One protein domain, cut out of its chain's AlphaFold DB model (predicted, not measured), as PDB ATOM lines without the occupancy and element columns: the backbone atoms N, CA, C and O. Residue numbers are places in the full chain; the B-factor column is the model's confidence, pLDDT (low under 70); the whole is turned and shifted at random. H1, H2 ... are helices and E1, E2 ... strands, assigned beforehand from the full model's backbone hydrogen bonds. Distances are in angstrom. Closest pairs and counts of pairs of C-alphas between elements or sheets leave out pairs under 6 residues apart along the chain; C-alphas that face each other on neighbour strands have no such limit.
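AT A GLANCE: This is residues 231 to 393 of the 423 residues of the protein "DUF2793 domain-containing protein" of Oricola thermophila (UniProt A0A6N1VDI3). The printed part is wound in stacked turns, a solenoid whose strands line up, turn over turn, into three sheets set like the walls of a three-sided tube: E1 E2 E4 E7 E10, E3 E5 E8 E11 E13, and E6 E9 E12. The short helix H1 and the long unnamed stretch of residues 235 to 254 lie at the end where the winding starts. There are 163 residues printed, with one named helix and 13 named strands, in the order E1, H1, then E2 to E13; each sheet is parallel and runs in the order just written. The class is mostly strand, though under half of the residues are in named elements. The whole is compact, with a radius of gyration of the C-alphas of 15.1 A, and spans 41 by 35 by 30 A.

HOW THE PARTS SIT: Start at E1, residues 231 to 234, an edge strand. With H1, residues 255 to 259, and E2, residues 268 to 272, it forms a strand-helix-strand unit, two parallel neighbour strands with a helix between, its crossover right-handed; N 232 and O 269 are 2.8 A apart. H1 only grazes this sheet, and its O i to N i+4 pair is within hydrogen-bond range. Beyond E2 find E4, residues 290 to 295, E7, residues 330 to 334, and the edge strand E10, residues 358 to 360; N 270 and O 292 are 2.8 A apart, N 293 and O 332 2.9 A. The second sheet holds E3, residues 276 to 278, E5, 306 to 311, E8, 336 to 341, E11, 363 to 368, and E13, 390 to 392; N 308 and O 337 are 2.7 A apart. E7 runs on into E8 at 94 degrees, and E10 into E11 at 81 degrees. The third sheet holds E6, residues 322 to 327, E9, 346 to 353, and E12, 374 to 381; N 349 and O 376 are 2.8 A apart. It forms a sandwich, two sheets face to face, with the second sheet, their strands at 40 degrees.

IN THESE COORDINATES: Find C-alpha 231 at (224.297, 170.863, 222.291), where E1 begins. E4 is 17.1 A long and E5 16.1 A. E9 runs 22.9 A and E12 23.0 A, from C-alpha 374 at (223.030, 190.993, 194.044). E13 ends at C-alpha 392, (229.845, 191.926, 204.049).

THE WHOLE: The C-alphas farthest apart are those of Gly 265 and Gly 371, 42.2 A. The printed part has no cut. Long links join E1 to H1 and E3 to E4. The printed part's mean pLDDT is 74.2; 67 residues are under 70, among them 312 to 328 and 369 to 393.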
ATOM      1  N   ARG A 231     223.162 170.702 223.194       86.62
ATOM      2  CA  ARG A 231     224.297 170.863 222.291       86.62
ATOM      3  C   ARG A 231     224.235 169.814 221.199       86.62
ATOM      4  O   ARG A 231     224.134 168.626 221.493       86.62
ATOM      5  N   ILE A 232     224.350 170.270 219.960       89.31
ATOM      6  CA  ILE A 232     224.502 169.420 218.785       89.31
ATOM      7  C   ILE A 232     225.819 169.770 218.099       89.31
ATOM      8  O   ILE A 232     226.033 170.902 217.663       89.31
ATOM      9  N   PHE A 233     226.708 168.786 218.014       90.94
ATOM     10  CA  PHE A 233     228.000 168.879 217.352       90.94
ATOM     11  C   PHE A 233     227.878 168.457 215.888       90.94
ATOM     12  O   PHE A 233     227.297 167.416 215.573       90.94
ATOM     13  N   LEU A 234     228.451 169.268 215.001       91.12
ATOM     14  CA  LEU A 234     228.492 169.049 213.559       91.12
ATOM     15  C   LEU A 234     229.950 168.986 213.094       91.12
ATOM     16  O   LEU A 234     230.724 169.912 213.349       91.12
ATOM     17  N   ASP A 235     230.315 167.920 212.386       92.62
ATOM     18  CA  ASP A 235     231.619 167.757 211.743       92.62
ATOM     19  C   ASP A 235     231.427 167.172 210.336       92.62
ATOM     20  O   ASP A 235     231.234 165.970 210.165       92.62
ATOM     21  N   ALA A 236     231.514 168.010 209.303       89.94
ATOM     22  CA  ALA A 236     231.386 167.568 207.914       89.94
ATOM     23  C   ALA A 236     232.531 166.638 207.466       89.94
ATOM     24  O   ALA A 236     232.383 165.886 206.499       89.94
ATOM     25  N   VAL A 237     233.675 166.679 208.158       91.50
ATOM     26  CA  VAL A 237     234.864 165.888 207.833       91.50
ATOM     27  C   VAL A 237     234.758 164.510 208.484       91.50
ATOM     28  O   VAL A 237     234.691 163.502 207.775       91.50
ATOM     29  N   ASN A 238     234.685 164.466 209.818       92.31
ATOM     30  CA  ASN A 238     234.762 163.214 210.584       92.31
ATOM     31  C   ASN A 238     233.417 162.711 211.126       92.31
ATOM     32  O   ASN A 238     233.371 161.615 211.678       92.31
ATOM     33  N   GLY A 239     232.335 163.483 210.994       92.00
ATOM     34  CA  GLY A 239     231.022 163.112 211.516       92.00
ATOM     35  C   GLY A 239     230.344 161.983 210.737       92.00
ATOM     36  O   GLY A 239     230.725 161.653 209.602       92.00
ATOM     37  N   ASP A 240     229.289 161.447 211.351       93.12
ATOM     38  CA  ASP A 240     228.385 160.428 210.807       93.12
ATOM     39  C   ASP A 240     226.934 160.768 211.201       93.12
ATOM     40  O   ASP A 240     226.653 161.076 212.357       93.12
ATOM     41  N   ASP A 241     225.997 160.724 210.252       91.12
ATOM     42  CA  ASP A 241     224.577 161.018 210.510       91.12
ATOM     43  C   ASP A 241     223.849 159.900 211.268       91.12
ATOM     44  O   ASP A 241     222.732 160.104 211.746       91.12
ATOM     45  N   ALA A 242     224.481 158.732 211.421       91.81
ATOM     46  CA  ALA A 242     224.021 157.702 212.346       91.81
ATOM     47  C   ALA A 242     224.223 158.092 213.824       91.81
ATOM     48  O   ALA A 242     223.626 157.468 214.705       91.81
ATOM     49  N   ASN A 243     225.036 159.115 214.112       93.19
ATOM     50  CA  ASN A 243     225.311 159.552 215.475       93.19
ATOM     51  C   ASN A 243     224.148 160.348 216.106       93.19
ATOM     52  O   ASN A 243     223.198 160.796 215.454       93.19
ATOM     53  N   ASP A 244     224.219 160.547 217.424       87.75
ATOM     54  CA  ASP A 244     223.244 161.352 218.168       87.75
ATOM     55  C   ASP A 244     223.514 162.867 218.095       87.75
ATOM     56  O   ASP A 244     222.580 163.655 218.252       87.75
ATOM     57  N   GLY A 245     224.751 163.277 217.798       89.38
ATOM     58  CA  GLY A 245     225.184 164.670 217.782       89.38
ATOM     59  C   GLY A 245     225.501 165.248 219.161       89.38
ATOM     60  O   GLY A 245     225.815 166.429 219.235       89.38
ATOM     61  N   LEU A 246     225.407 164.482 220.254       88.44
ATOM     62  CA  LEU A 246     225.421 165.027 221.622       88.44
ATOM     63  C   LEU A 246     226.826 165.286 222.183       88.44
ATOM     64  O   LEU A 246     226.976 166.002 223.174       88.44
ATOM     65  N   THR A 247     227.864 164.728 221.558       90.25
ATOM     66  CA  THR A 247     229.267 164.918 221.953       90.25
ATOM     67  C   THR A 247     230.142 165.203 220.730       90.25
ATOM     68  O   THR A 247     229.748 164.858 219.615       90.25
ATOM     69  N   PRO A 248     231.358 165.761 220.898       90.88
ATOM     70  CA  PRO A 248     232.273 165.946 219.774       90.88
ATOM     71  C   PRO A 248     232.612 164.647 219.031       90.88
ATOM     72  O   PRO A 248     232.755 164.650 217.814       90.88
ATOM     73  N   ALA A 249     232.716 163.528 219.757       91.06
ATOM     74  CA  ALA A 249     233.026 162.217 219.186       91.06
ATOM     75  C   ALA A 249     231.840 161.598 218.425       91.06
ATOM     76  O   ALA A 249     232.038 160.740 217.572       91.06
ATOM     77  N   THR A 250     230.619 162.041 218.731       93.56
ATOM     78  CA  THR A 250     229.372 161.595 218.101       93.56
ATOM     79  C   THR A 250     228.761 162.700 217.238       93.56
ATOM     80  O   THR A 250     227.543 162.823 217.145       93.56
ATOM     81  N   ALA A 251     229.591 163.532 216.603       93.44
ATOM     82  CA  ALA A 251     229.122 164.624 215.758       93.44
ATOM     83  C   ALA A 251     228.361 164.119 214.517       93.44
ATOM     84  O   ALA A 251     228.716 163.091 213.925       93.44
ATOM     85  N   LEU A 252     227.336 164.870 214.110       92.88
ATOM     86  CA  LEU A 252     226.593 164.634 212.867       92.88
ATOM     87  C   LEU A 252     227.391 165.149 211.666       92.88
ATOM     88  O   LEU A 252     228.179 166.090 211.795       92.88
ATOM     89  N   LYS A 253     227.160 164.562 210.488       91.12
ATOM     90  CA  LYS A 253     227.922 164.878 209.275       91.12
ATOM     91  C   LYS A 253     227.244 165.914 208.393       91.12
ATOM     92  O   LYS A 253     227.921 166.771 207.834       91.12
ATOM     93  N   THR A 254     225.932 165.813 208.217       84.81
ATOM     94  CA  THR A 254     225.190 166.588 207.220       84.81
ATOM     95  C   THR A 254     224.045 167.381 207.839       84.81
ATOM     96  O   THR A 254     223.555 167.109 208.937       84.81
ATOM     97  N   ALA A 255     223.592 168.393 207.102       74.69
ATOM     98  CA  ALA A 255     222.426 169.181 207.479       74.69
ATOM     99  C   ALA A 255     221.138 168.332 207.528       74.69
ATOM    100  O   ALA A 255     220.238 168.637 208.309       74.69
ATOM    101  N   ALA A 256     221.072 167.231 206.768       76.00
ATOM    102  CA  ALA A 256     219.957 166.289 206.838       76.00
ATOM    103  C   ALA A 256     219.919 165.554 208.191       76.00
ATOM    104  O   ALA A 256     218.848 165.423 208.785       76.00
ATOM    105  N   GLY A 257     221.082 165.151 208.719       80.25
ATOM    106  CA  GLY A 257     221.198 164.597 210.072       80.25
ATOM    107  C   GLY A 257     220.763 165.595 211.150       80.25
ATOM    108  O   GLY A 257     220.054 165.235 212.092       80.25
ATOM    109  N   LEU A 258     221.114 166.875 210.977       79.94
ATOM    110  CA  LEU A 258     220.712 167.958 211.878       79.94
ATOM    111  C   LEU A 258     219.194 168.213 211.869       79.94
ATOM    112  O   LEU A 258     218.600 168.405 212.931       79.94
ATOM    113  N   ALA A 259     218.556 168.226 210.695       73.69
ATOM    114  CA  ALA A 259     217.131 168.539 210.559       73.69
ATOM    115  C   ALA A 259     216.240 167.630 211.429       73.69
ATOM    116  O   ALA A 259     215.255 168.088 212.005       73.69
ATOM    117  N   ALA A 260     216.633 166.366 211.610       72.44
ATOM    118  CA  ALA A 260     215.933 165.393 212.448       72.44
ATOM    119  C   ALA A 260     216.047 165.645 213.970       72.44
ATOM    120  O   ALA A 260     215.485 164.883 214.758       72.44
ATOM    121  N   ARG A 261     216.803 166.663 214.408       74.19
ATOM    122  CA  ARG A 261     217.082 166.954 215.828       74.19
ATOM    123  C   ARG A 261     216.384 168.204 216.358       74.19
ATOM    124  O   ARG A 261     216.418 168.447 217.564       74.19
ATOM    125  N   PHE A 262     215.719 168.976 215.503       71.81
ATOM    126  CA  PHE A 262     214.915 170.111 215.948       71.81
ATOM    127  C   PHE A 262     213.604 169.628 216.576       71.81
ATOM    128  O   PHE A 262     212.772 169.013 215.914       71.81
ATOM    129  N   VAL A 263     213.412 169.923 217.864       64.75
ATOM    130  CA  VAL A 263     212.213 169.563 218.636       64.75
ATOM    131  C   VAL A 263     211.647 170.812 219.315       64.75
ATOM    132  O   VAL A 263     212.396 171.666 219.789       64.75
ATOM    133  N   VAL A 264     210.316 170.914 219.371       62.88
ATOM    134  CA  VAL A 264     209.588 172.025 220.008       62.88
ATOM    135  C   VAL A 264     209.982 172.166 221.485       62.88
ATOM    136  O   VAL A 264     210.026 171.179 222.216       62.88
ATOM    137  N   GLY A 265     210.231 173.401 221.936       63.25
ATOM    138  CA  GLY A 265     210.426 173.741 223.351       63.25
ATOM    139  C   GLY A 265     211.851 173.593 223.896       63.25
ATOM    140  O   GLY A 265     212.090 173.967 225.043       63.25
ATOM    141  N   ARG A 266     212.811 173.107 223.100       69.56
ATOM    142  CA  ARG A 266     214.222 172.960 223.506       69.56
ATOM    143  C   ARG A 266     215.054 174.187 223.128       69.56
ATOM    144  O   ARG A 266     214.825 174.779 222.079       69.56
ATOM    145  N   ARG A 267     216.022 174.581 223.963       76.81
ATOM    146  CA  ARG A 267     217.039 175.587 223.593       76.81
ATOM    147  C   ARG A 267     218.186 174.860 222.913       76.81
ATOM    148  O   ARG A 267     218.717 173.924 223.497       76.81
ATOM    149  N   LEU A 268     218.576 175.281 221.716       79.62
ATOM    150  CA  LEU A 268     219.542 174.539 220.908       79.62
ATOM    151  C   LEU A 268     220.845 175.315 220.727       79.62
ATOM    152  O   LEU A 268     220.834 176.504 220.406       79.62
ATOM    153  N   GLU A 269     221.967 174.621 220.876       84.56
ATOM    154  CA  GLU A 269     223.300 175.131 220.570       84.56
ATOM    155  C   GLU A 269     223.955 174.265 219.489       84.56
ATOM    156  O   GLU A 269     224.241 173.091 219.710       84.56
ATOM    157  N   LEU A 270     224.214 174.846 218.318       87.38
ATOM    158  CA  LEU A 270     224.942 174.202 217.229       87.38
ATOM    159  C   LEU A 270     226.433 174.518 217.339       87.38
ATOM    160  O   LEU A 270     226.832 175.686 217.296       87.38
ATOM    161  N   ARG A 271     227.258 173.474 217.433       89.12
ATOM    162  CA  ARG A 271     228.720 173.567 217.505       89.12
ATOM    163  C   ARG A 271     229.362 172.993 216.255       89.12
ATOM    164  O   ARG A 271     229.279 171.796 215.998       89.12
ATOM    165  N   LEU A 272     230.040 173.850 215.506       91.00
ATOM    166  CA  LEU A 272     230.748 173.481 214.287       91.00
ATOM    167  C   LEU A 272     232.190 173.084 214.616       91.00
ATOM    168  O   LEU A 272     233.008 173.929 214.994       91.00
ATOM    169  N   LEU A 273     232.511 171.802 214.449       90.94
ATOM    170  CA  LEU A 273     233.862 171.261 214.609       90.94
ATOM    171  C   LEU A 273     234.692 171.380 213.330       90.94
ATOM    172  O   LEU A 273     235.914 171.489 213.405       90.94
ATOM    173  N   SER A 274     234.044 171.477 212.172       90.62
ATOM    174  CA  SER A 274     234.657 171.756 210.872       90.62
ATOM    175  C   SER A 274     233.776 172.691 210.042       90.62
ATOM    176  O   SER A 274     232.655 173.022 210.439       90.62
ATOM    177  N   ASP A 275     234.318 173.181 208.928       90.12
ATOM    178  CA  ASP A 275     233.544 173.967 207.969       90.12
ATOM    179  C   ASP A 275     232.426 173.108 207.378       90.12
ATOM    180  O   ASP A 275     232.614 171.924 207.097       90.12
ATOM    181  N   PHE A 276     231.256 173.708 207.201       85.12
ATOM    182  CA  PHE A 276     230.033 172.982 206.905       85.12
ATOM    183  C   PHE A 276     229.392 173.475 205.617       85.12
ATOM    184  O   PHE A 276     229.410 174.672 205.339       85.12
ATOM    185  N   VAL A 277     228.788 172.564 204.853       81.69
ATOM    186  CA  VAL A 277     228.076 172.898 203.617       81.69
ATOM    187  C   VAL A 277     226.595 172.557 203.762       81.69
ATOM    188  O   VAL A 277     226.247 171.421 204.070       81.69
ATOM    189  N   PHE A 278     225.727 173.537 203.525       76.00
ATOM    190  CA  PHE A 278     224.285 173.357 203.387       76.00
ATOM    191  C   PHE A 278     223.924 173.413 201.902       76.00
ATOM    192  O   PHE A 278     224.267 174.365 201.206       76.00
ATOM    193  N   ASP A 279     223.220 172.399 201.414       70.56
ATOM    194  CA  ASP A 279     222.737 172.285 200.029       70.56
ATOM    195  C   ASP A 279     221.208 172.456 199.918       70.56
ATOM    196  O   ASP A 279     220.614 172.335 198.843       70.56
ATOM    197  N   HIS A 280     220.550 172.770 201.035       67.25
ATOM    198  CA  HIS A 280     219.110 172.967 201.138       67.25
ATOM    199  C   HIS A 280     218.754 174.092 202.115       67.25
ATOM    200  O   HIS A 280     219.586 174.609 202.860       67.25
ATOM    201  N   LEU A 281     217.479 174.479 202.093       64.38
ATOM    202  CA  LEU A 281     216.923 175.502 202.967       64.38
ATOM    203  C   LEU A 281     216.819 174.995 204.416       64.38
ATOM    204  O   LEU A 281     216.136 174.001 204.665       64.38
ATOM    205  N   LEU A 282     217.423 175.711 205.371       67.75
ATOM    206  CA  LEU A 282     217.274 175.446 206.806       67.75
ATOM    207  C   LEU A 282     216.162 176.330 207.397       67.75
ATOM    208  O   LEU A 282     216.419 177.423 207.900       67.75
ATOM    209  N   VAL A 283     214.916 175.852 207.351       63.53
ATOM    210  CA  VAL A 283     213.789 176.506 208.040       63.53
ATOM    211  C   VAL A 283     213.617 175.902 209.423       63.53
ATOM    212  O   VAL A 283     213.339 174.710 209.549       63.53
ATOM    213  N   ILE A 284     213.689 176.726 210.465       61.25
ATOM    214  CA  ILE A 284     213.382 176.296 211.829       61.25
ATOM    215  C   ILE A 284     211.991 176.829 212.160       61.25
ATOM    216  O   ILE A 284     211.803 177.867 212.791       61.25
ATOM    217  N   GLY A 285     210.991 176.106 211.651       57.28
ATOM    218  CA  GLY A 285     209.577 176.482 211.721       57.28
ATOM    219  C   GLY A 285     208.897 176.235 213.074       57.28
ATOM    220  O   GLY A 285     207.692 176.435 213.195       57.28
ATOM    221  N   TYR A 286     209.641 175.766 214.075       62.00
ATOM    222  CA  TYR A 286     209.120 175.347 215.374       62.00
ATOM    223  C   TYR A 286     209.499 176.343 216.477       62.00
ATOM    224  O   TYR A 286     210.499 177.054 216.374       62.00
ATOM    225  N   VAL A 287     208.717 176.377 217.562       60.19
ATOM    226  CA  VAL A 287     208.977 177.239 218.728       60.19
ATOM    227  C   VAL A 287     210.184 176.700 219.507       60.19
ATOM    228  O   VAL A 287     210.049 175.870 220.404       60.19
ATOM    229  N   VAL A 288     211.382 177.140 219.130       63.62
ATOM    230  CA  VAL A 288     212.647 176.882 219.836       63.62
ATOM    231  C   VAL A 288     212.927 178.106 220.705       63.62
ATOM    232  O   VAL A 288     213.200 179.137 220.125       63.62
ATOM    233  N   PRO A 289     212.881 178.084 222.047       64.06
ATOM    234  CA  PRO A 289     213.043 179.291 222.878       64.06
ATOM    235  C   PRO A 289     214.334 180.105 222.645       64.06
ATOM    236  O   PRO A 289     214.330 181.318 222.865       64.06
ATOM    237  N   ALA A 290     215.429 179.467 222.215       73.56
ATOM    238  CA  ALA A 290     216.668 180.130 221.794       73.56
ATOM    239  C   ALA A 290     217.513 179.209 220.898       73.56
ATOM    240  O   ALA A 290     217.587 178.006 221.161       73.56
ATOM    241  N   LEU A 291     218.186 179.782 219.899       76.94
ATOM    242  CA  LEU A 291     219.139 179.084 219.037       76.94
ATOM    243  C   LEU A 291     220.490 179.792 219.033       76.94
ATOM    244  O   LEU A 291     220.554 181.005 218.857       76.94
ATOM    245  N   SER A 292     221.569 179.035 219.180       79.75
ATOM    246  CA  SER A 292     222.923 179.579 219.164       79.75
ATOM    247  C   SER A 292     223.802 178.818 218.175       79.75
ATOM    248  O   SER A 292     223.764 177.591 218.147       79.75
ATOM    249  N   ILE A 293     224.588 179.527 217.364       85.06
ATOM    250  CA  ILE A 293     225.483 178.937 216.358       85.06
ATOM    251  C   ILE A 293     226.915 179.385 216.619       85.06
ATOM    252  O   ILE A 293     227.217 180.584 216.650       85.06
ATOM    253  N   PHE A 294     227.801 178.402 216.750       87.31
ATOM    254  CA  PHE A 294     229.160 178.611 217.210       87.31
ATOM    255  C   PHE A 294     230.192 177.792 216.447       87.31
ATOM    256  O   PHE A 294     229.981 176.615 216.159       87.31
ATOM    257  N   GLY A 295     231.366 178.386 216.232       87.12
ATOM    258  CA  GLY A 295     232.586 177.644 215.936       87.12
ATOM    259  C   GLY A 295     233.466 177.507 217.174       87.12
ATOM    260  O   GLY A 295     233.865 178.512 217.764       87.12
ATOM    261  N   ARG A 296     233.790 176.275 217.573       84.19
ATOM    262  CA  ARG A 296     234.669 175.992 218.721       84.19
ATOM    263  C   ARG A 296     235.687 174.924 218.405       84.19
ATOM    264  O   ARG A 296     235.434 174.095 217.531       84.19
ATOM    265  N   THR A 297     236.846 174.988 219.059       82.88
ATOM    266  CA  THR A 297     237.894 173.955 218.986       82.88
ATOM    267  C   THR A 297     237.332 172.585 219.361       82.88
ATOM    268  O   THR A 297     236.312 172.487 220.041       82.88
ATOM    269  N   ALA A 298     237.951 171.509 218.860       76.81
ATOM    270  CA  ALA A 298     237.442 170.145 219.060       76.81
ATOM    271  C   ALA A 298     237.359 169.746 220.545       76.81
ATOM    272  O   ALA A 298     236.518 168.938 220.928       76.81
ATOM    273  N   ASP A 299     238.212 170.351 221.369       80.94
ATOM    274  CA  ASP A 299     238.296 170.221 222.823       80.94
ATOM    275  C   ASP A 299     237.469 171.276 223.586       80.94
ATOM    276  O   ASP A 299     237.537 171.330 224.809       80.94
ATOM    277  N   ASP A 300     236.693 172.107 222.882       77.94
ATOM    278  CA  ASP A 300     235.826 173.149 223.448       77.94
ATOM    279  C   ASP A 300     236.559 174.281 224.203       77.94
ATOM    280  O   ASP A 300     235.921 175.068 224.906       77.94
ATOM    281  N   SER A 301     237.886 174.377 224.062       82.12
ATOM    282  CA  SER A 301     238.738 175.295 224.831       82.12
ATOM    283  C   SER A 301     238.692 176.754 224.365       82.12
ATOM    284  O   SER A 301     238.867 177.650 225.192       82.12
ATOM    285  N   ASP A 302     238.419 177.019 223.084       84.56
ATOM    286  CA  ASP A 302     238.267 178.383 222.559       84.56
ATOM    287  C   ASP A 302     237.281 178.459 221.379       84.56
ATOM    288  O   ASP A 302     236.944 177.477 220.706       84.56
ATOM    289  N   TRP A 303     236.816 179.676 221.106       85.44
ATOM    290  CA  TRP A 303     236.045 180.019 219.925       85.44
ATOM    291  C   TRP A 303     236.950 180.154 218.706       85.44
ATOM    292  O   TRP A 303     237.897 180.940 218.698       85.44
ATOM    293  N   GLN A 304     236.577 179.520 217.604       88.06
ATOM    294  CA  GLN A 304     237.300 179.635 216.344       88.06
ATOM    295  C   GLN A 304     236.368 180.009 215.206       88.06
ATOM    296  O   GLN A 304     235.196 179.637 215.193       88.06
ATOM    297  N   SER A 305     236.909 180.734 214.230       86.75
ATOM    298  CA  SER A 305     236.160 181.038 213.020       86.75
ATOM    299  C   SER A 305     235.806 179.734 212.304       86.75
ATOM    300  O   SER A 305     236.681 178.905 212.038       86.75
ATOM    301  N   ARG A 306     234.525 179.555 211.992       90.31
ATOM    302  CA  ARG A 306     234.022 178.432 211.189       90.31
ATOM    303  C   ARG A 306     233.282 178.941 209.978       90.31
ATOM    304  O   ARG A 306     232.644 179.986 210.060       90.31
ATOM    305  N   LYS A 307     233.389 178.235 208.860       87.94
ATOM    306  CA  LYS A 307     232.705 178.586 207.622       87.94
ATOM    307  C   LYS A 307     231.463 177.722 207.445       87.94
ATOM    308  O   LYS A 307     231.526 176.504 207.542       87.94
ATOM    309  N   ILE A 308     230.345 178.371 207.169       85.31
ATOM    310  CA  ILE A 308     229.118 177.765 206.677       85.31
ATOM    311  C   ILE A 308     228.998 178.176 205.218       85.31
ATOM    312  O   ILE A 308     228.768 179.346 204.930       85.31
ATOM    313  N   THR A 309     229.158 177.234 204.303       82.81
ATOM    314  CA  THR A 309     228.893 177.455 202.885       82.81
ATOM    315  C   THR A 309     227.479 177.002 202.570       82.81
ATOM    316  O   THR A 309     227.080 175.896 202.918       82.81
ATOM    317  N   VAL A 310     226.717 177.832 201.878       76.38
ATOM    318  CA  VAL A 310     225.424 177.463 201.319       76.38
ATOM    319  C   VAL A 310     225.575 177.388 199.813       76.38
ATOM    320  O   VAL A 310     225.884 178.394 199.178       76.38
ATOM    321  N   VAL A 311     225.381 176.202 199.248       74.81
ATOM    322  CA  VAL A 311     225.422 175.978 197.798       74.81
ATOM    323  C   VAL A 311     224.001 176.037 197.256       74.81
ATOM    324  O   VAL A 311     223.088 175.573 197.934       74.81
ATOM    325  N   ASP A 312     223.829 176.624 196.064       69.06
ATOM    326  CA  ASP A 312     222.571 176.755 195.305       69.06
ATOM    327  C   ASP A 312     221.455 175.805 195.773       69.06
ATOM    328  O   ASP A 312     221.331 174.679 195.289       69.06
ATOM    329  N   ALA A 313     220.623 176.276 196.712       56.69
ATOM    330  CA  ALA A 313     219.563 175.461 197.284       56.69
ATOM    331  C   ALA A 313     218.609 175.033 196.159       56.69
ATOM    332  O   ALA A 313     217.912 175.861 195.553       56.69
ATOM    333  N   ALA A 314     218.580 173.734 195.862       53.97
ATOM    334  CA  ALA A 314     217.764 173.186 194.781       53.97
ATOM    335  C   ALA A 314     216.251 173.362 195.036       53.97
ATOM    336  O   ALA A 314     215.468 173.365 194.091       53.97
ATOM    337  N   ASN A 315     215.848 173.569 196.298       50.66
ATOM    338  CA  ASN A 315     214.476 173.351 196.769       50.66
ATOM    339  C   ASN A 315     213.712 174.589 197.275       50.66
ATOM    340  O   ASN A 315     212.654 174.426 197.877       50.66
ATOM    341  N   ASN A 316     214.173 175.821 197.035       52.91
ATOM    342  CA  ASN A 316     213.336 176.995 197.315       52.91
ATOM    343  C   ASN A 316     212.723 177.543 196.019       52.91
ATOM    344  O   ASN A 316     213.346 178.346 195.325       52.91
ATOM    345  N   ALA A 317     211.500 177.104 195.699       52.97
ATOM    346  CA  ALA A 317     210.754 177.562 194.523       52.97
ATOM    347  C   ALA A 317     210.490 179.082 194.530       52.97
ATOM    348  O   ALA A 317     210.370 179.680 193.464       52.97
ATOM    349  N   ASN A 318     210.451 179.706 195.715       54.34
ATOM    350  CA  ASN A 318     210.144 181.130 195.880       54.34
ATOM    351  C   ASN A 318     211.398 182.019 195.911       54.34
ATOM    352  O   ASN A 318     211.318 183.194 195.564       54.34
ATOM    353  N   HIS A 319     212.558 181.464 196.279       58.09
ATOM    354  CA  HIS A 319     213.835 182.189 196.304       58.09
ATOM    355  C   HIS A 319     214.966 181.348 195.705       58.09
ATOM    356  O   HIS A 319     215.858 180.892 196.432       58.09
ATOM    357  N   PRO A 320     214.952 181.100 194.384       51.91
ATOM    358  CA  PRO A 320     216.029 180.380 193.746       51.91
ATOM    359  C   PRO A 320     217.385 181.091 193.946       51.91
ATOM    360  O   PRO A 320     217.683 182.072 193.285       51.91
ATOM    361  N   GLY A 321     218.252 180.508 194.787       52.47
ATOM    362  CA  GLY A 321     219.598 181.025 195.111       52.47
ATOM    363  C   GLY A 321     219.691 181.678 196.486       52.47
ATOM    364  O   GLY A 321     220.741 182.192 196.860       52.47
ATOM    365  N   GLY A 322     218.590 181.663 197.239       59.25
ATOM    366  CA  GLY A 322     218.511 182.195 198.591       59.25
ATOM    367  C   GLY A 322     218.735 181.142 199.670       59.25
ATOM    368  O   GLY A 322     218.192 180.038 199.608       59.25
ATOM    369  N   PHE A 323     219.480 181.531 200.698       60.59
ATOM    370  CA  PHE A 323     219.466 180.920 202.015       60.59
ATOM    371  C   PHE A 323     218.544 181.737 202.922       60.59
ATOM    372  O   PHE A 323     218.773 182.926 203.139       60.59
ATOM    373  N   MET A 324     217.507 181.109 203.471       62.66
ATOM    374  CA  MET A 324     216.732 181.727 204.545       62.66
ATOM    375  C   MET A 324     216.943 180.918 205.807       62.66
ATOM    376  O   MET A 324     216.749 179.703 205.819       62.66
ATOM    377  N   PHE A 325     217.326 181.621 206.854       61.56
ATOM    378  CA  PHE A 325     217.349 181.138 208.207       61.56
ATOM    379  C   PHE A 325     216.226 181.832 208.965       61.56
ATOM    380  O   PHE A 325     216.303 182.996 209.351       61.56
ATOM    381  N   GLN A 326     215.151 181.096 209.176       63.62
ATOM    382  CA  GLN A 326     213.994 181.586 209.903       63.62
ATOM    383  C   GLN A 326     213.969 180.934 211.277       63.62
ATOM    384  O   GLN A 326     213.916 179.707 211.362       63.62
ATOM    385  N   ALA A 327     213.957 181.752 212.330       61.38
ATOM    386  CA  ALA A 327     213.740 181.298 213.692       61.38
ATOM    387  C   ALA A 327     212.532 182.016 214.303       61.38
ATOM    388  O   ALA A 327     212.415 183.238 214.276       61.38
ATOM    389  N   PHE A 328     211.641 181.259 214.939       63.88
ATOM    390  CA  PHE A 328     210.512 181.825 215.681       63.88
ATOM    391  C   PHE A 328     210.903 182.365 217.070       63.88
ATOM    392  O   PHE A 328     210.040 182.490 217.926       63.88
ATOM    393  N   ALA A 329     212.187 182.628 217.345       70.75
ATOM    394  CA  ALA A 329     212.693 183.016 218.667       70.75
ATOM    395  C   ALA A 329     214.092 183.648 218.598       70.75
ATOM    396  O   ALA A 329     214.575 183.947 217.507       70.75
ATOM    397  N   SER A 330     214.741 183.871 219.749       75.12
ATOM    398  CA  SER A 330     216.039 184.560 219.811       75.12
ATOM    399  C   SER A 330     217.157 183.759 219.143       75.12
ATOM    400  O   SER A 330     217.243 182.545 219.356       75.12
ATOM    401  N   VAL A 331     218.048 184.438 218.412       76.88
ATOM    402  CA  VAL A 331     219.216 183.797 217.794       76.88
ATOM    403  C   VAL A 331     220.528 184.505 218.098       76.88
ATOM    404  O   VAL A 331     220.628 185.730 218.034       76.88
ATOM    405  N   TYR A 332     221.546 183.695 218.381       79.88
ATOM    406  CA  TYR A 332     222.900 184.104 218.707       79.88
ATOM    407  C   TYR A 332     223.901 183.517 217.710       79.88
ATOM    408  O   TYR A 332     223.911 182.310 217.466       79.88
ATOM    409  N   THR A 333     224.788 184.350 217.170       80.31
ATOM    410  CA  THR A 333     225.917 183.904 216.340       80.31
ATOM    411  C   THR A 333     227.244 184.438 216.880       80.31
ATOM    412  O   THR A 333     227.351 185.592 217.322       80.31
ATOM    413  N   TYR A 334     228.281 183.597 216.862       84.44
ATOM    414  CA  TYR A 334     229.604 183.967 217.372       84.44
ATOM    415  C   TYR A 334     230.726 183.303 216.563       84.44
ATOM    416  O   TYR A 334     230.837 182.079 216.517       84.44
ATOM    417  N   ARG A 335     231.576 184.137 215.947       84.88
ATOM    418  CA  ARG A 335     232.713 183.744 215.091       84.88
ATOM    419  C   ARG A 335     232.329 182.744 213.986       84.88
ATOM    420  O   ARG A 335     232.959 181.703 213.827       84.88
ATOM    421  N   VAL A 336     231.316 183.080 213.187       84.06
ATOM    422  CA  VAL A 336     230.870 182.253 212.049       84.06
ATOM    423  C   VAL A 336     230.944 183.049 210.749       84.06
ATOM    424  O   VAL A 336     230.404 184.142 210.652       84.06
ATOM    425  N   ASN A 337     231.577 182.495 209.723       86.19
ATOM    426  CA  ASN A 337     231.560 183.029 208.367       86.19
ATOM    427  C   ASN A 337     230.471 182.314 207.576       86.19
ATOM    428  O   ASN A 337     230.465 181.090 207.527       86.19
ATOM    429  N   VAL A 338     229.581 183.059 206.935       80.81
ATOM    430  CA  VAL A 338     228.577 182.517 206.024       80.81
ATOM    431  C   VAL A 338     228.998 182.854 204.602       80.81
ATOM    432  O   VAL A 338     229.156 184.019 204.254       80.81
ATOM    433  N   GLU A 339     229.187 181.834 203.779       80.81
ATOM    434  CA  GLU A 339     229.447 181.963 202.354       80.81
ATOM    435  C   GLU A 339     228.222 181.498 201.572       80.81
ATOM    436  O   GLU A 339     227.774 180.368 201.730       80.81
ATOM    437  N   LEU A 340     227.715 182.338 200.678       78.56
ATOM    438  CA  LEU A 340     226.716 181.952 199.690       78.56
ATOM    439  C   LEU A 340     227.433 181.617 198.378       78.56
ATOM    440  O   LEU A 340     227.867 182.513 197.653       78.56
ATOM    441  N   ALA A 341     227.580 180.328 198.089       77.88
ATOM    442  CA  ALA A 341     228.178 179.814 196.865       77.88
ATOM    443  C   ALA A 341     227.079 179.597 195.813       77.88
ATOM    444  O   ALA A 341     226.425 178.555 195.769       77.88
ATOM    445  N   THR A 342     226.856 180.604 194.967       71.56
ATOM    446  CA  THR A 342     225.758 180.596 193.991       71.56
ATOM    447  C   THR A 342     226.193 181.068 192.609       71.56
ATOM    448  O   THR A 342     226.878 182.087 192.464       71.56
ATOM    449  N   GLY A 343     225.760 180.341 191.575       70.69
ATOM    450  CA  GLY A 343     225.844 180.780 190.177       70.69
ATOM    451  C   GLY A 343     224.653 181.636 189.727       70.69
ATOM    452  O   GLY A 343     224.553 181.974 188.547       70.69
ATOM    453  N   ARG A 344     223.715 181.951 190.630       72.69
ATOM    454  CA  ARG A 344     222.460 182.649 190.321       72.69
ATOM    455  C   ARG A 344     222.637 184.175 190.345       72.69
ATOM    456  O   ARG A 344     223.544 184.687 191.005       72.69
ATOM    457  N   PRO A 345     221.765 184.926 189.639       67.50
ATOM    458  CA  PRO A 345     221.872 186.384 189.525       67.50
ATOM    459  C   PRO A 345     221.572 187.143 190.827       67.50
ATOM    460  O   PRO A 345     221.749 188.360 190.889       67.50
ATOM    461  N   TYR A 346     221.122 186.454 191.876       67.25
ATOM    462  CA  TYR A 346     220.975 187.013 193.212       67.25
ATOM    463  C   TYR A 346     221.230 185.947 194.280       67.25
ATOM    464  O   TYR A 346     221.010 184.757 194.050       67.25
ATOM    465  N   ALA A 347     221.670 186.408 195.446       69.00
ATOM    466  CA  ALA A 347     221.828 185.638 196.663       69.00
ATOM    467  C   ALA A 347     221.035 186.345 197.766       69.00
ATOM    468  O   ALA A 347     221.175 187.553 197.964       69.00
ATOM    469  N   LEU A 348     220.185 185.605 198.470       69.94
ATOM    470  CA  LEU A 348     219.431 186.115 199.615       69.94
ATOM    471  C   LEU A 348     219.976 185.445 200.875       69.94
ATOM    472  O   LEU A 348     220.084 184.224 200.907       69.94
ATOM    473  N   PHE A 349     220.316 186.237 201.883       71.56
ATOM    474  CA  PHE A 349     220.543 185.812 203.254       71.56
ATOM    475  C   PHE A 349     219.475 186.471 204.120       71.56
ATOM    476  O   PHE A 349     219.612 187.624 204.525       71.56
ATOM    477  N   ASP A 350     218.384 185.757 204.364       69.31
ATOM    478  CA  ASP A 350     217.340 186.249 205.258       69.31
ATOM    479  C   ASP A 350     217.503 185.595 206.623       69.31
ATOM    480  O   ASP A 350     217.541 184.369 206.721       69.31
ATOM    481  N   PHE A 351     217.640 186.411 207.658       69.25
ATOM    482  CA  PHE A 351     217.801 185.963 209.023       69.25
ATOM    483  C   PHE A 351     216.839 186.729 209.920       69.25
ATOM    484  O   PHE A 351     217.031 187.920 210.166       69.25
ATOM    485  N   TYR A 352     215.812 186.066 210.450       67.69
ATOM    486  CA  TYR A 352     214.810 186.772 211.246       67.69
ATOM    487  C   TYR A 352     214.358 186.038 212.508       67.69
ATOM    488  O   TYR A 352     214.315 184.807 212.552       67.69
ATOM    489  N   SER A 353     213.998 186.836 213.520       68.00
ATOM    490  CA  SER A 353     213.385 186.425 214.785       68.00
ATOM    491  C   SER A 353     211.996 187.048 214.934       68.00
ATOM    492  O   SER A 353     211.869 188.267 215.008       68.00
ATOM    493  N   SER A 354     210.938 186.239 215.000       66.62
ATOM    494  CA  SER A 354     209.565 186.777 215.049       66.62
ATOM    495  C   SER A 354     209.100 187.255 216.431       66.62
ATOM    496  O   SER A 354     208.174 188.058 216.496       66.62
ATOM    497  N   ILE A 355     209.722 186.797 217.525       66.19
ATOM    498  CA  ILE A 355     209.355 187.171 218.912       66.19
ATOM    499  C   ILE A 355     210.565 187.406 219.840       66.19
ATOM    500  O   ILE A 355     210.377 187.717 221.013       66.19
ATOM    501  N   GLY A 356     211.801 187.208 219.363       68.56
ATOM    502  CA  GLY A 356     213.024 187.258 220.173       68.56
ATOM    503  C   GLY A 356     214.048 188.291 219.692       68.56
ATOM    504  O   GLY A 356     213.765 189.112 218.821       68.56
ATOM    505  N   TYR A 357     215.246 188.240 220.280       71.25
ATOM    506  CA  TYR A 357     216.372 189.115 219.935       71.25
ATOM    507  C   TYR A 357     217.273 188.468 218.882       71.25
ATOM    508  O   TYR A 357     217.448 187.247 218.871       71.25
ATOM    509  N   LEU A 358     217.928 189.290 218.067       71.62
ATOM    510  CA  LEU A 358     219.039 188.865 217.223       71.62
ATOM    511  C   LEU A 358     220.351 189.416 217.792       71.62
ATOM    512  O   LEU A 358     220.479 190.622 218.013       71.62
ATOM    513  N   ARG A 359     221.327 188.539 218.054       75.44
ATOM    514  CA  ARG A 359     222.658 188.945 218.524       75.44
ATOM    515  C   ARG A 359     223.773 188.321 217.699       75.44
ATOM    516  O   ARG A 359     223.877 187.101 217.585       75.44
ATOM    517  N   THR A 360     224.679 189.158 217.208       73.19
ATOM    518  CA  THR A 360     225.809 188.731 216.373       73.19
ATOM    519  C   THR A 360     227.112 189.317 216.889       73.19
ATOM    520  O   THR A 360     227.283 190.528 216.900       73.19
ATOM    521  N   HIS A 361     228.074 188.478 217.273       73.81
ATOM    522  CA  HIS A 361     229.374 188.972 217.748       73.81
ATOM    523  C   HIS A 361     230.365 189.169 216.603       73.81
ATOM    524  O   HIS A 361     230.921 190.243 216.398       73.81
ATOM    525  N   THR A 362     230.617 188.119 215.833       75.62
ATOM    526  CA  THR A 362     231.470 188.198 214.647       75.62
ATOM    527  C   THR A 362     230.877 187.296 213.596       75.62
ATOM    528  O   THR A 362     230.828 186.080 213.788       75.62
ATOM    529  N   MET A 363     230.410 187.911 212.517       77.12
ATOM    530  CA  MET A 363     229.876 187.207 211.372       77.12
ATOM    531  C   MET A 363     230.303 187.893 210.086       77.12
ATOM    532  O   MET A 363     230.091 189.091 209.915       77.12
ATOM    533  N   THR A 364     230.886 187.123 209.175       76.81
ATOM    534  CA  THR A 364     231.232 187.619 207.840       76.81
ATOM    535  C   THR A 364     230.328 186.949 206.828       76.81
ATOM    536  O   THR A 364     230.318 185.725 206.754       76.81
ATOM    537  N   LEU A 365     229.593 187.730 206.048       75.56
ATOM    538  CA  LEU A 365     228.802 187.248 204.927       75.56
ATOM    539  C   LEU A 365     229.591 187.461 203.633       75.56
ATOM    540  O   LEU A 365     229.938 188.589 203.289       75.56
ATOM    541  N   THR A 366     229.886 186.392 202.905       75.44
ATOM    542  CA  THR A 366     230.567 186.446 201.609       75.44
ATOM    543  C   THR A 366     229.729 185.773 200.533       75.44
ATOM    544  O   THR A 366     228.930 184.880 200.808       75.44
ATOM    545  N   ARG A 367     229.913 186.194 199.282       75.38
ATOM    546  CA  ARG A 367     229.369 185.500 198.110       75.38
ATOM    547  C   ARG A 367     230.515 184.949 197.274       75.38
ATOM    548  O   ARG A 367     231.504 185.652 197.056       75.38
ATOM    549  N   THR A 368     230.365 183.729 196.772       73.19
ATOM    550  CA  THR A 368     231.272 183.100 195.801       73.19
ATOM    551  C   THR A 368     230.477 182.459 194.658       73.19
ATOM    552  O   THR A 368     229.269 182.254 194.765       73.19
ATOM    553  N   GLY A 369     231.125 182.225 193.513       69.12
ATOM    554  CA  GLY A 369     230.486 181.728 192.285       69.12
ATOM    555  C   GLY A 369     230.729 182.627 191.067       69.12
ATOM    556  O   GLY A 369     231.299 183.712 191.181       69.12
ATOM    557  N   THR A 370     230.333 182.163 189.882       62.41
ATOM    558  CA  THR A 370     230.487 182.890 188.609       62.41
ATOM    559  C   THR A 370     229.267 183.781 188.319       62.41
ATOM    560  O   THR A 370     228.178 183.545 188.837       62.41
ATOM    561  N   GLY A 371     229.438 184.845 187.523       60.88
ATOM    562  CA  GLY A 371     228.350 185.761 187.125       60.88
ATOM    563  C   GLY A 371     228.089 186.933 188.087       60.88
ATOM    564  O   GLY A 371     228.515 186.915 189.244       60.88
ATOM    565  N   ALA A 372     227.409 187.971 187.583       59.72
ATOM    566  CA  ALA A 372     226.964 189.122 188.374       59.72
ATOM    567  C   ALA A 372     225.828 188.708 189.324       59.72
ATOM    568  O   ALA A 372     224.925 187.985 188.907       59.72
ATOM    569  N   CYS A 373     225.883 189.140 190.585       58.94
ATOM    570  CA  CYS A 373     224.965 188.695 191.631       58.94
ATOM    571  C   CYS A 373     224.688 189.824 192.634       58.94
ATOM    572  O   CYS A 373     225.632 190.449 193.115       58.94
ATOM    573  N   CYS A 374     223.419 190.079 192.957       59.84
ATOM    574  CA  CYS A 374     223.030 190.993 194.044       59.84
ATOM    575  C   CYS A 374     222.915 190.228 195.373       59.84
ATOM    576  O   CYS A 374     222.313 189.154 195.381       59.84
ATOM    577  N   LEU A 375     223.454 190.761 196.477       64.81
ATOM    578  CA  LEU A 375     223.401 190.135 197.804       64.81
ATOM    579  C   LEU A 375     222.412 190.849 198.731       64.81
ATOM    580  O   LEU A 375     222.736 191.843 199.376       64.81
ATOM    581  N   PHE A 376     221.236 190.262 198.908       61.28
ATOM    582  CA  PHE A 376     220.238 190.773 199.838       61.28
ATOM    583  C   PHE A 376     220.449 190.148 201.213       61.28
ATOM    584  O   PHE A 376     220.319 188.938 201.354       61.28
ATOM    585  N   ALA A 377     220.764 190.956 202.223       63.38
ATOM    586  CA  ALA A 377     220.840 190.511 203.611       63.38
ATOM    587  C   ALA A 377     219.769 191.223 204.442       63.38
ATOM    588  O   ALA A 377     219.688 192.449 204.396       63.38
ATOM    589  N   ASN A 378     218.963 190.466 205.182       64.56
ATOM    590  CA  ASN A 378     217.962 191.000 206.101       64.56
ATOM    591  C   ASN A 378     218.170 190.391 207.492       64.56
ATOM    592  O   ASN A 378     218.324 189.180 207.623       64.56
ATOM    593  N   GLY A 379     218.211 191.251 208.509       64.19
ATOM    594  CA  GLY A 379     218.366 190.891 209.915       64.19
ATOM    595  C   GLY A 379     217.261 191.550 210.722       64.19
ATOM    596  O   GLY A 379     217.453 192.665 211.201       64.19
ATOM    597  N   ALA A 380     216.100 190.907 210.831       61.97
ATOM    598  CA  ALA A 380     214.925 191.496 211.474       61.97
ATOM    599  C   ALA A 380     214.579 190.788 212.790       61.97
ATOM    600  O   ALA A 380     214.616 189.561 212.885       61.97
ATOM    601  N   SER A 381     214.202 191.560 213.804       65.69
ATOM    602  CA  SER A 381     213.740 191.055 215.097       65.69
ATOM    603  C   SER A 381     212.569 191.886 215.616       65.69
ATOM    604  O   SER A 381     212.411 193.056 215.266       65.69
ATOM    605  N   PHE A 382     211.749 191.290 216.480       62.03
ATOM    606  CA  PHE A 382     210.665 192.006 217.161       62.03
ATOM    607  C   PHE A 382     211.169 192.908 218.305       62.03
ATOM    608  O   PHE A 382     210.493 193.852 218.706       62.03
ATOM    609  N   VAL A 383     212.361 192.620 218.839       58.66
ATOM    610  CA  VAL A 383     212.980 193.307 219.984       58.66
ATOM    611  C   VAL A 383     214.381 193.809 219.585       58.66
ATOM    612  O   VAL A 383     215.010 193.124 218.777       58.66
ATOM    613  N   PRO A 384     214.904 194.946 220.103       57.69
ATOM    614  CA  PRO A 384     216.165 195.524 219.622       57.69
ATOM    615  C   PRO A 384     217.337 194.538 219.529       57.69
ATOM    616  O   PRO A 384     217.659 193.842 220.495       57.69
ATOM    617  N   SER A 385     217.969 194.493 218.358       59.91
ATOM    618  CA  SER A 385     219.121 193.635 218.067       59.91
ATOM    619  C   SER A 385     220.430 194.234 218.569       59.91
ATOM    620  O   SER A 385     220.505 195.413 218.909       59.91
ATOM    621  N   GLN A 386     221.469 193.401 218.655       62.25
ATOM    622  CA  GLN A 386     222.829 193.848 218.954       62.25
ATOM    623  C   GLN A 386     223.832 193.133 218.059       62.25
ATOM    624  O   GLN A 386     224.003 191.913 218.152       62.25
ATOM    625  N   HIS A 387     224.560 193.890 217.246       62.22
ATOM    626  CA  HIS A 387     225.577 193.332 216.364       62.22
ATOM    627  C   HIS A 387     226.937 194.004 216.602       62.22
ATOM    628  O   HIS A 387     227.090 195.214 216.510       62.22
ATOM    629  N   THR A 388     227.961 193.217 216.931       60.19
ATOM    630  CA  THR A 388     229.311 193.730 217.221       60.19
ATOM    631  C   THR A 388     230.171 193.842 215.960       60.19
ATOM    632  O   THR A 388     230.901 194.820 215.795       60.19
ATOM    633  N   ASN A 389     230.113 192.851 215.061       63.59
ATOM    634  CA  ASN A 389     230.905 192.838 213.829       63.59
ATOM    635  C   ASN A 389     230.252 191.961 212.748       63.59
ATOM    636  O   ASN A 389     230.630 190.802 212.564       63.59
ATOM    637  N   LEU A 390     229.246 192.510 212.067       61.84
ATOM    638  CA  LEU A 390     228.623 191.909 210.889       61.84
ATOM    639  C   LEU A 390     229.201 192.559 209.628       61.84
ATOM    640  O   LEU A 390     228.969 193.744 209.394       61.84
ATOM    641  N   VAL A 391     229.988 191.796 208.864       64.69
ATOM    642  CA  VAL A 391     230.796 192.287 207.737       64.69
ATOM    643  C   VAL A 391     230.347 191.639 206.438       64.69
ATOM    644  O   VAL A 391     230.289 190.416 206.347       64.69
ATOM    645  N   ILE A 392     230.098 192.438 205.403       63.78
ATOM    646  CA  ILE A 392     229.845 191.926 204.049       63.78
ATOM    647  C   ILE A 392     231.147 191.955 203.251       63.78
ATOM    648  O   ILE A 392     231.757 193.007 203.092       63.78
ATOM    649  N   GLY A 393     231.607 190.800 202.777       59.38
ATOM    650  CA  GLY A 393     232.884 190.672 202.082       59.38
ATOM    651  C   GLY A 393     232.915 191.362 200.708       59.38
ATOM    652  O   GLY A 393     231.891 191.454 200.032       59.38
TER     653      GLY A 393